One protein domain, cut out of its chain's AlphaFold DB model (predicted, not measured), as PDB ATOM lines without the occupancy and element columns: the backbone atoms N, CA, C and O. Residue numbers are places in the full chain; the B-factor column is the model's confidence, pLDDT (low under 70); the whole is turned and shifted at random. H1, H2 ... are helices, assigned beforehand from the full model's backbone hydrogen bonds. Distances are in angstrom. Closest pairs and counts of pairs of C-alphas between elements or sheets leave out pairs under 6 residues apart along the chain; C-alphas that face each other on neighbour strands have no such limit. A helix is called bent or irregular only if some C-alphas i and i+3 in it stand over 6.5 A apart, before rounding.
ATOM      1  N   THR A  17     136.768 239.831 342.945       83.56
ATOM      2  CA  THR A  17     136.327 238.923 341.875       83.56
ATOM      3  C   THR A  17     136.503 239.471 340.454       83.56
ATOM      4  O   THR A  17     136.980 238.754 339.581       83.56
ATOM      5  N   GLU A  18     136.155 240.733 340.197       86.62
ATOM      6  CA  GLU A  18     136.351 241.383 338.891       86.62
ATOM      7  C   GLU A  18     137.840 241.540 338.581       86.62
ATOM      8  O   GLU A  18     138.269 241.311 337.453       86.62
ATOM      9  N   LYS A  19     138.644 241.873 339.598       88.12
ATOM     10  CA  LYS A  19     140.097 241.988 339.441       88.12
ATOM     11  C   LYS A  19     140.757 240.631 339.178       88.12
ATOM     12  O   LYS A  19     141.692 240.565 338.387       88.12
ATOM     13  N   ILE A  20     140.257 239.559 339.796       91.25
ATOM     14  CA  ILE A  20     140.673 238.183 339.485       91.25
ATOM     15  C   ILE A  20     140.360 237.859 338.018       91.25
ATOM     16  O   ILE A  20     141.257 237.434 337.293       91.25
ATOM     17  N   ALA A  21     139.140 238.137 337.548       91.81
ATOM     18  CA  ALA A  21     138.755 237.875 336.161       91.81
ATOM     19  C   ALA A  21     139.601 238.664 335.138       91.81
ATOM     20  O   ALA A  21     140.025 238.106 334.124       91.81
ATOM     21  N   GLU A  22     139.899 239.939 335.417       92.12
ATOM     22  CA  GLU A  22     140.760 240.788 334.577       92.12
ATOM     23  C   GLU A  22     142.189 240.219 334.482       92.12
ATOM     24  O   GLU A  22     142.734 240.076 333.385       92.12
ATOM     25  N   LEU A  23     142.773 239.809 335.613       93.81
ATOM     26  CA  LEU A  23     144.112 239.210 335.658       93.81
ATOM     27  C   LEU A  23     144.165 237.847 334.954       93.81
ATOM     28  O   LEU A  23     145.128 237.556 334.246       93.81
ATOM     29  N   GLU A  24     143.131 237.018 335.089       93.81
ATOM     30  CA  GLU A  24     143.039 235.747 334.363       93.81
ATOM     31  C   GLU A  24     142.942 235.943 332.847       93.81
ATOM     32  O   GLU A  24     143.467 235.134 332.075       93.81
ATOM     33  N   GLN A  25     142.256 236.995 332.399       93.06
ATOM     34  CA  GLN A  25     142.176 237.341 330.984       93.06
ATOM     35  C   GLN A  25     143.532 237.827 330.462       93.06
ATOM     36  O   GLN A  25     143.978 237.370 329.407       93.06
ATOM     37  N   GLN A  26     144.222 238.683 331.218       94.81
ATOM     38  CA  GLN A  26     145.577 239.132 330.885       94.81
ATOM     39  C   GLN A  26     146.564 237.962 330.830       94.81
ATOM     40  O   GLN A  26     147.340 237.849 329.883       94.81
ATOM     41  N   LEU A  27     146.490 237.033 331.784       94.19
ATOM     42  CA  LEU A  27     147.334 235.840 331.804       94.19
ATOM     43  C   LEU A  27     147.085 234.953 330.576       94.19
ATOM     44  O   LEU A  27     148.034 234.465 329.959       94.19
ATOM     45  N   ARG A  28     145.819 234.775 330.178       93.50
ATOM     46  CA  ARG A  28     145.466 234.050 328.946       93.50
ATOM     47  C   ARG A  28     146.063 234.713 327.704       93.50
ATOM     48  O   ARG A  28     146.643 234.010 326.879       93.50
ATOM     49  N   GLN A  29     145.966 236.037 327.596       94.00
ATOM     50  CA  GLN A  29     146.523 236.796 326.474       94.00
ATOM     51  C   GLN A  29     148.049 236.700 326.416       94.00
ATOM     52  O   GLN A  29     148.591 236.409 325.352       94.00
ATOM     53  N   LEU A  30     148.737 236.859 327.549       94.19
ATOM     54  CA  LEU A  30     150.196 236.746 327.621       94.19
ATOM     55  C   LEU A  30     150.678 235.344 327.224       94.19
ATOM     56  O   LEU A  30     151.604 235.217 326.431       94.19
ATOM     57  N   ARG A  31     150.002 234.280 327.678       92.88
ATOM     58  CA  ARG A  31     150.313 232.903 327.245       92.88
ATOM     59  C   ARG A  31     150.061 232.665 325.760       92.88
ATOM     60  O   ARG A  31     150.683 231.805 325.139       92.88
ATOM     61  N   GLU A  32     149.079 233.341 325.176       92.75
ATOM     62  CA  GLU A  32     148.842 233.263 323.736       92.75
ATOM     63  C   GLU A  32     149.913 234.029 322.950       92.75
ATOM     64  O   GLU A  32     150.397 233.524 321.937       92.75
ATOM     65  N   GLN A  33     150.321 235.201 323.436       92.81
ATOM     66  CA  GLN A  33     151.418 235.983 322.869       92.81
ATOM     67  C   GLN A  33     152.735 235.211 322.927       92.81
ATOM     68  O   GLN A  33     153.363 235.048 321.888       92.81
ATOM     69  N   GLU A  34     153.087 234.623 324.070       92.31
ATOM     70  CA  GLU A  34     154.288 233.792 324.223       92.31
ATOM     71  C   GLU A  34     154.312 232.643 323.202       92.31
ATOM     72  O   GLU A  34     155.302 232.439 322.496       92.31
ATOM     73  N   ARG A  35     153.190 231.929 323.039       93.88
ATOM     74  CA  ARG A  35     153.075 230.861 322.032       93.88
ATOM     75  C   ARG A  35     153.266 231.384 320.609       93.88
ATOM     76  O   ARG A  35     153.960 230.747 319.815       93.88
ATOM     77  N   LYS A  36     152.673 232.534 320.277       92.31
ATOM     78  CA  LYS A  36     152.819 233.164 318.954       92.31
ATOM     79  C   LYS A  36     154.248 233.639 318.710       92.31
ATOM     80  O   LYS A  36     154.773 233.425 317.620       92.31
ATOM     81  N   GLU A  37     154.889 234.244 319.700       91.19
ATOM     82  CA  GLU A  37     156.265 234.729 319.608       91.19
ATOM     83  C   GLU A  37     157.257 233.582 319.435       91.19
ATOM     84  O   GLU A  37     158.122 233.652 318.560       91.19
ATOM     85  N   LEU A  38     157.094 232.493 320.191       92.12
ATOM     86  CA  LEU A  38     157.898 231.283 320.028       92.12
ATOM     87  C   LEU A  38     157.725 230.684 318.629       92.12
ATOM     88  O   LEU A  38     158.720 230.401 317.960       92.12
ATOM     89  N   ALA A  39     156.482 230.556 318.152       92.19
ATOM     90  CA  ALA A  39     156.207 230.060 316.805       92.19
ATOM     91  C   ALA A  39     156.852 230.949 315.728       92.19
ATOM     92  O   ALA A  39     157.545 230.447 314.843       92.19
ATOM     93  N   GLN A  40     156.708 232.273 315.839       93.19
ATOM     94  CA  GLN A  40     157.334 233.221 314.915       93.19
ATOM     95  C   GLN A  40     158.862 233.170 314.971       93.19
ATOM     96  O   GLN A  40     159.515 233.282 313.935       93.19
ATOM     97  N   LYS A  41     159.455 233.014 316.157       92.94
ATOM     98  CA  LYS A  41     160.908 232.920 316.322       92.94
ATOM     99  C   LYS A  41     161.456 231.659 315.659       92.94
ATOM    100  O   LYS A  41     162.455 231.747 314.948       92.94
ATOM    101  N   ILE A  42     160.789 230.520 315.853       93.19
ATOM    102  CA  ILE A  42     161.145 229.257 315.196       93.19
ATOM    103  C   ILE A  42     161.031 229.407 313.679       93.19
ATOM    104  O   ILE A  42     161.953 229.030 312.963       93.19
ATOM    105  N   GLU A  43     159.946 230.002 313.186       93.25
ATOM    106  CA  GLU A  43     159.726 230.154 311.747       93.25
ATOM    107  C   GLU A  43     160.748 231.092 311.091       93.25
ATOM    108  O   GLU A  43     161.351 230.751 310.074       93.25
ATOM    109  N   ARG A  44     161.033 232.243 311.717       94.81
ATOM    110  CA  ARG A  44     162.104 233.145 311.260       94.81
ATOM    111  C   ARG A  44     163.452 232.432 311.234       94.81
ATOM    112  O   ARG A  44     164.192 232.575 310.267       94.81
ATOM    113  N   ASN A  45     163.764 231.654 312.270       93.50
ATOM    114  CA  ASN A  45     165.014 230.907 312.335       93.50
ATOM    115  C   ASN A  45     165.108 229.851 311.222       93.50
ATOM    116  O   ASN A  45     166.124 229.795 310.536       93.50
ATOM    117  N   ARG A  46     164.035 229.088 310.974       94.06
ATOM    118  CA  ARG A  46     163.961 228.124 309.863       94.06
ATOM    119  C   ARG A  46     164.198 228.787 308.514       94.06
ATOM    120  O   ARG A  46     164.979 228.263 307.726       94.06
ATOM    121  N   LYS A  47     163.571 229.940 308.269       95.00
ATOM    122  CA  LYS A  47     163.758 230.693 307.024       95.00
ATOM    123  C   LYS A  47     165.214 231.119 306.837       95.00
ATOM    124  O   LYS A  47     165.780 230.874 305.782       95.00
ATOM    125  N   VAL A  48     165.831 231.694 307.871       95.00
ATOM    126  CA  VAL A  48     167.240 232.118 307.811       95.00
ATOM    127  C   VAL A  48     168.166 230.924 307.572       95.00
ATOM    128  O   VAL A  48     169.065 231.015 306.745       95.00
ATOM    129  N   ILE A  49     167.932 229.788 308.239       92.88
ATOM    130  CA  ILE A  49     168.694 228.556 307.986       92.88
ATOM    131  C   ILE A  49     168.517 228.109 306.532       92.88
ATOM    132  O   ILE A  49     169.499 227.783 305.875       92.88
ATOM    133  N   PHE A  50     167.293 228.113 306.008       92.88
ATOM    134  CA  PHE A  50     167.039 227.716 304.626       92.88
ATOM    135  C   PHE A  50     167.733 228.642 303.617       92.88
ATOM    136  O   PHE A  50     168.342 228.162 302.661       92.88
ATOM    137  N   ASP A  51     167.710 229.954 303.855       94.06
ATOM    138  CA  ASP A  51     168.408 230.927 303.013       94.06
ATOM    139  C   ASP A  51     169.930 230.688 303.031       94.06
ATOM    140  O   ASP A  51     170.559 230.697 301.973       94.06
ATOM    141  N   LEU A  52     170.518 230.375 304.194       92.75
ATOM    142  CA  LEU A  52     171.932 229.982 304.298       92.75
ATOM    143  C   LEU A  52     172.238 228.720 303.480       92.75
ATOM    144  O   LEU A  52     173.224 228.683 302.746       92.75
ATOM    145  N   PHE A  53     171.375 227.702 303.557       92.38
ATOM    146  CA  PHE A  53     171.531 226.477 302.766       92.38
ATOM    147  C   PHE A  53     171.496 226.764 301.263       92.38
ATOM    148  O   PHE A  53     172.278 226.187 300.511       92.38
ATOM    149  N   ARG A  54     170.623 227.674 300.823       92.56
ATOM    150  CA  ARG A  54     170.505 228.048 299.413       92.56
ATOM    151  C   ARG A  54     171.725 228.815 298.903       92.56
ATOM    152  O   ARG A  54     172.176 228.552 297.791       92.56
ATOM    153  N   VAL A  55     172.264 229.746 299.695       94.19
ATOM    154  CA  VAL A  55     173.483 230.501 299.336       94.19
ATOM    155  C   VAL A  55     174.670 229.556 299.146       94.19
ATOM    156  O   VAL A  55     175.397 229.677 298.163       94.19
ATOM    157  N   GLU A  56     174.801 228.561 300.019       91.31
ATOM    158  CA  GLU A  56     175.861 227.544 299.957       91.31
ATOM    159  C   GLU A  56     175.545 226.382 298.991       91.31
ATOM    160  O   GLU A  56     176.296 225.412 298.907       91.31
ATOM    161  N   ARG A  57     174.426 226.457 298.250       90.38
ATOM    162  CA  ARG A  57     173.938 225.428 297.303       90.38
ATOM    163  C   ARG A  57     173.769 224.032 297.915       90.38
ATOM    164  O   ARG A  57     173.775 223.017 297.214       90.38
ATOM    165  N   LEU A  58     173.593 223.979 299.229       89.56
ATOM    166  CA  LEU A  58     173.367 222.769 300.013       89.56
ATOM    167  C   LEU A  58     171.982 222.155 299.735       89.56
ATOM    168  O   LEU A  58     171.771 220.965 299.966       89.56
ATOM    169  N   ASP A  59     171.063 222.939 299.174       87.56
ATOM    170  CA  ASP A  59     169.746 222.517 298.682       87.56
ATOM    171  C   ASP A  59     169.804 221.571 297.467       87.56
ATOM    172  O   ASP A  59     168.831 220.877 297.186       87.56
ATOM    173  N   THR A  60     170.944 221.503 296.774       90.94
ATOM    174  CA  THR A  60     171.157 220.588 295.635       90.94
ATOM    175  C   THR A  60     171.632 219.193 296.043       90.94
ATOM    176  O   THR A  60     171.604 218.265 295.236       90.94
ATOM    177  N   VAL A  61     172.070 219.032 297.295       90.25
ATOM    178  CA  VAL A  61     172.577 217.761 297.820       90.25
ATOM    179  C   VAL A  61     171.407 216.826 298.123       90.25
ATOM    180  O   VAL A  61     170.455 217.197 298.809       90.25
ATOM    181  N   GLU A  62     171.497 215.585 297.646       93.44
ATOM    182  CA  GLU A  62     170.452 214.580 297.835       93.44
ATOM    183  C   GLU A  62     170.161 214.286 299.313       93.44
ATOM    184  O   GLU A  62     171.041 214.274 300.180       93.44
ATOM    185  N   VAL A  63     168.897 213.975 299.604       91.75
ATOM    186  CA  VAL A  63     168.417 213.710 300.969       91.75
ATOM    187  C   VAL A  63     169.171 212.549 301.626       91.75
ATOM    188  O   VAL A  63     169.414 212.572 302.834       91.75
ATOM    189  N   GLU A  64     169.571 211.537 300.859       94.12
ATOM    190  CA  GLU A  64     170.310 210.382 301.378       94.12
ATOM    191  C   GLU A  64     171.711 210.764 301.879       94.12
ATOM    192  O   GLU A  64     172.122 210.339 302.963       94.12
ATOM    193  N   MET A  65     172.403 211.654 301.160       93.19
ATOM    194  CA  MET A  65     173.682 212.231 301.589       93.19
ATOM    195  C   MET A  65     173.508 213.040 302.878       93.19
ATOM    196  O   MET A  65     174.262 212.850 303.837       93.19
ATOM    197  N   TRP A  66     172.459 213.862 302.969       93.25
ATOM    198  CA  TRP A  66     172.129 214.563 304.213       93.25
ATOM    199  C   TRP A  66     171.919 213.604 305.379       93.25
ATOM    200  O   TRP A  66     172.525 213.787 306.433       93.25
ATOM    201  N   ARG A  67     171.118 212.548 305.205       93.56
ATOM    202  CA  ARG A  67     170.866 211.550 306.260       93.56
ATOM    203  C   ARG A  67     172.151 210.874 306.729       93.56
ATOM    204  O   ARG A  67     172.326 210.682 307.931       93.56
ATOM    205  N   ARG A  68     173.065 210.569 305.804       94.81
ATOM    206  CA  ARG A  68     174.358 209.945 306.112       94.81
ATOM    207  C   ARG A  68     175.292 210.865 306.902       94.81
ATOM    208  O   ARG A  68     176.021 210.389 307.773       94.81
ATOM    209  N   HIS A  69     175.290 212.166 306.613       93.38
ATOM    210  CA  HIS A  69     176.246 213.122 307.187       93.38
ATOM    211  C   HIS A  69     175.691 213.951 308.356       93.38
ATOM    212  O   HIS A  69     176.472 214.415 309.189       93.38
ATOM    213  N   LEU A  70     174.366 214.067 308.496       92.38
ATOM    214  CA  LEU A  70     173.695 214.772 309.593       92.38
ATOM    215  C   LEU A  70     174.171 214.350 310.992       92.38
ATOM    216  O   LEU A  70     174.362 215.242 311.815       92.38
ATOM    217  N   PRO A  71     174.410 213.057 311.303       93.56
ATOM    218  CA  PRO A  71     174.949 212.665 312.607       93.56
ATOM    219  C   PRO A  71     176.319 213.291 312.904       93.56
ATOM    220  O   PRO A  71     176.549 213.777 314.008       93.56
ATOM    221  N   LYS A  72     177.208 213.355 311.905       93.88
ATOM    222  CA  LYS A  72     178.526 213.995 312.044       93.88
ATOM    223  C   LYS A  72     178.394 215.508 312.207       93.88
ATOM    224  O   LYS A  72     179.055 216.086 313.061       93.88
ATOM    225  N   ILE A  73     177.498 216.138 311.443       91.19
ATOM    226  CA  ILE A  73     177.199 217.574 311.567       91.19
ATOM    227  C   ILE A  73     176.641 217.883 312.965       91.19
ATOM    228  O   ILE A  73     177.088 218.829 313.605       91.19
ATOM    229  N   LYS A  74     175.729 217.056 313.492       91.62
ATOM    230  CA  LYS A  74     175.213 217.185 314.866       91.62
ATOM    231  C   LYS A  74     176.323 217.085 315.912       91.62
ATOM    232  O   LYS A  74     176.299 217.849 316.872       91.62
ATOM    233  N   ALA A  75     177.292 216.189 315.726       93.25
ATOM    234  CA  ALA A  75     178.449 216.089 316.613       93.25
ATOM    235  C   ALA A  75     179.321 217.357 316.573       93.25
ATOM    236  O   ALA A  75     179.680 217.868 317.629       93.25
ATOM    237  N   LEU A  76     179.582 217.913 315.384       92.50
ATOM    238  CA  LEU A  76     180.313 219.181 315.231       92.50
ATOM    239  C   LEU A  76     179.583 220.371 315.875       92.50
ATOM    240  O   LEU A  76     180.226 221.278 316.390       92.50
ATOM    241  N   LEU A  77     178.249 220.350 315.882       89.31
ATOM    242  CA  LEU A  77     177.409 221.359 316.534       89.31
ATOM    243  C   LEU A  77     177.238 221.130 318.049       89.31
ATOM    244  O   LEU A  77     176.485 221.861 318.689       89.31
ATOM    245  N   GLY A  78     177.883 220.110 318.628       90.88
ATOM    246  CA  GLY A  78     177.774 219.790 320.056       90.88
ATOM    247  C   GLY A  78     176.414 219.216 320.478       90.88
ATOM    248  O   GLY A  78     176.115 219.161 321.665       90.88
TER     249      GLY A  78
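This is residues 17 to 78 of the 105 residues of an uncharacterized protein of Burkholderia thailandensis (UniProt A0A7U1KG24). One long, straight helix, H1, makes nearly the whole length, and beyond a loop at its far end the short helix H2 turns aside, a rough L. The two helices stay apart. The printed part has 62 residues, with H1 then H2 and no named strand: all helix. It is extended, with a radius of gyration of the C-alphas of 20.4 A and spans of 61 by 23 by 17 A.

Start with H1, residues 17 to 55, where every O i to N i+4 pair is within hydrogen-bond range; residues 17 to 49 stand free. A short link of 7 residues leads to H2, residues 63 to 76, with 8 of 10 such pairs within range. H1 and H2 are apart, with no C-alpha of the one within 8 A of the other.

Find C-alpha 17 at (136.327, 238.923, 341.875); from there H1 runs 57.1 A to C-alpha 55 at (173.483, 230.501, 299.336). H2 runs 19.4 A from Val 63 to Leu 76, at (180.313, 219.181, 315.231), and is irregular: C-alphas 68 and 71 are 7.1 A apart.

The C-alphas of Thr 17 and Met 65, 61.1 A apart, are the two farthest apart. The printed part has no cut, its mean pLDDT is 92.4, and no printed residue is under 70.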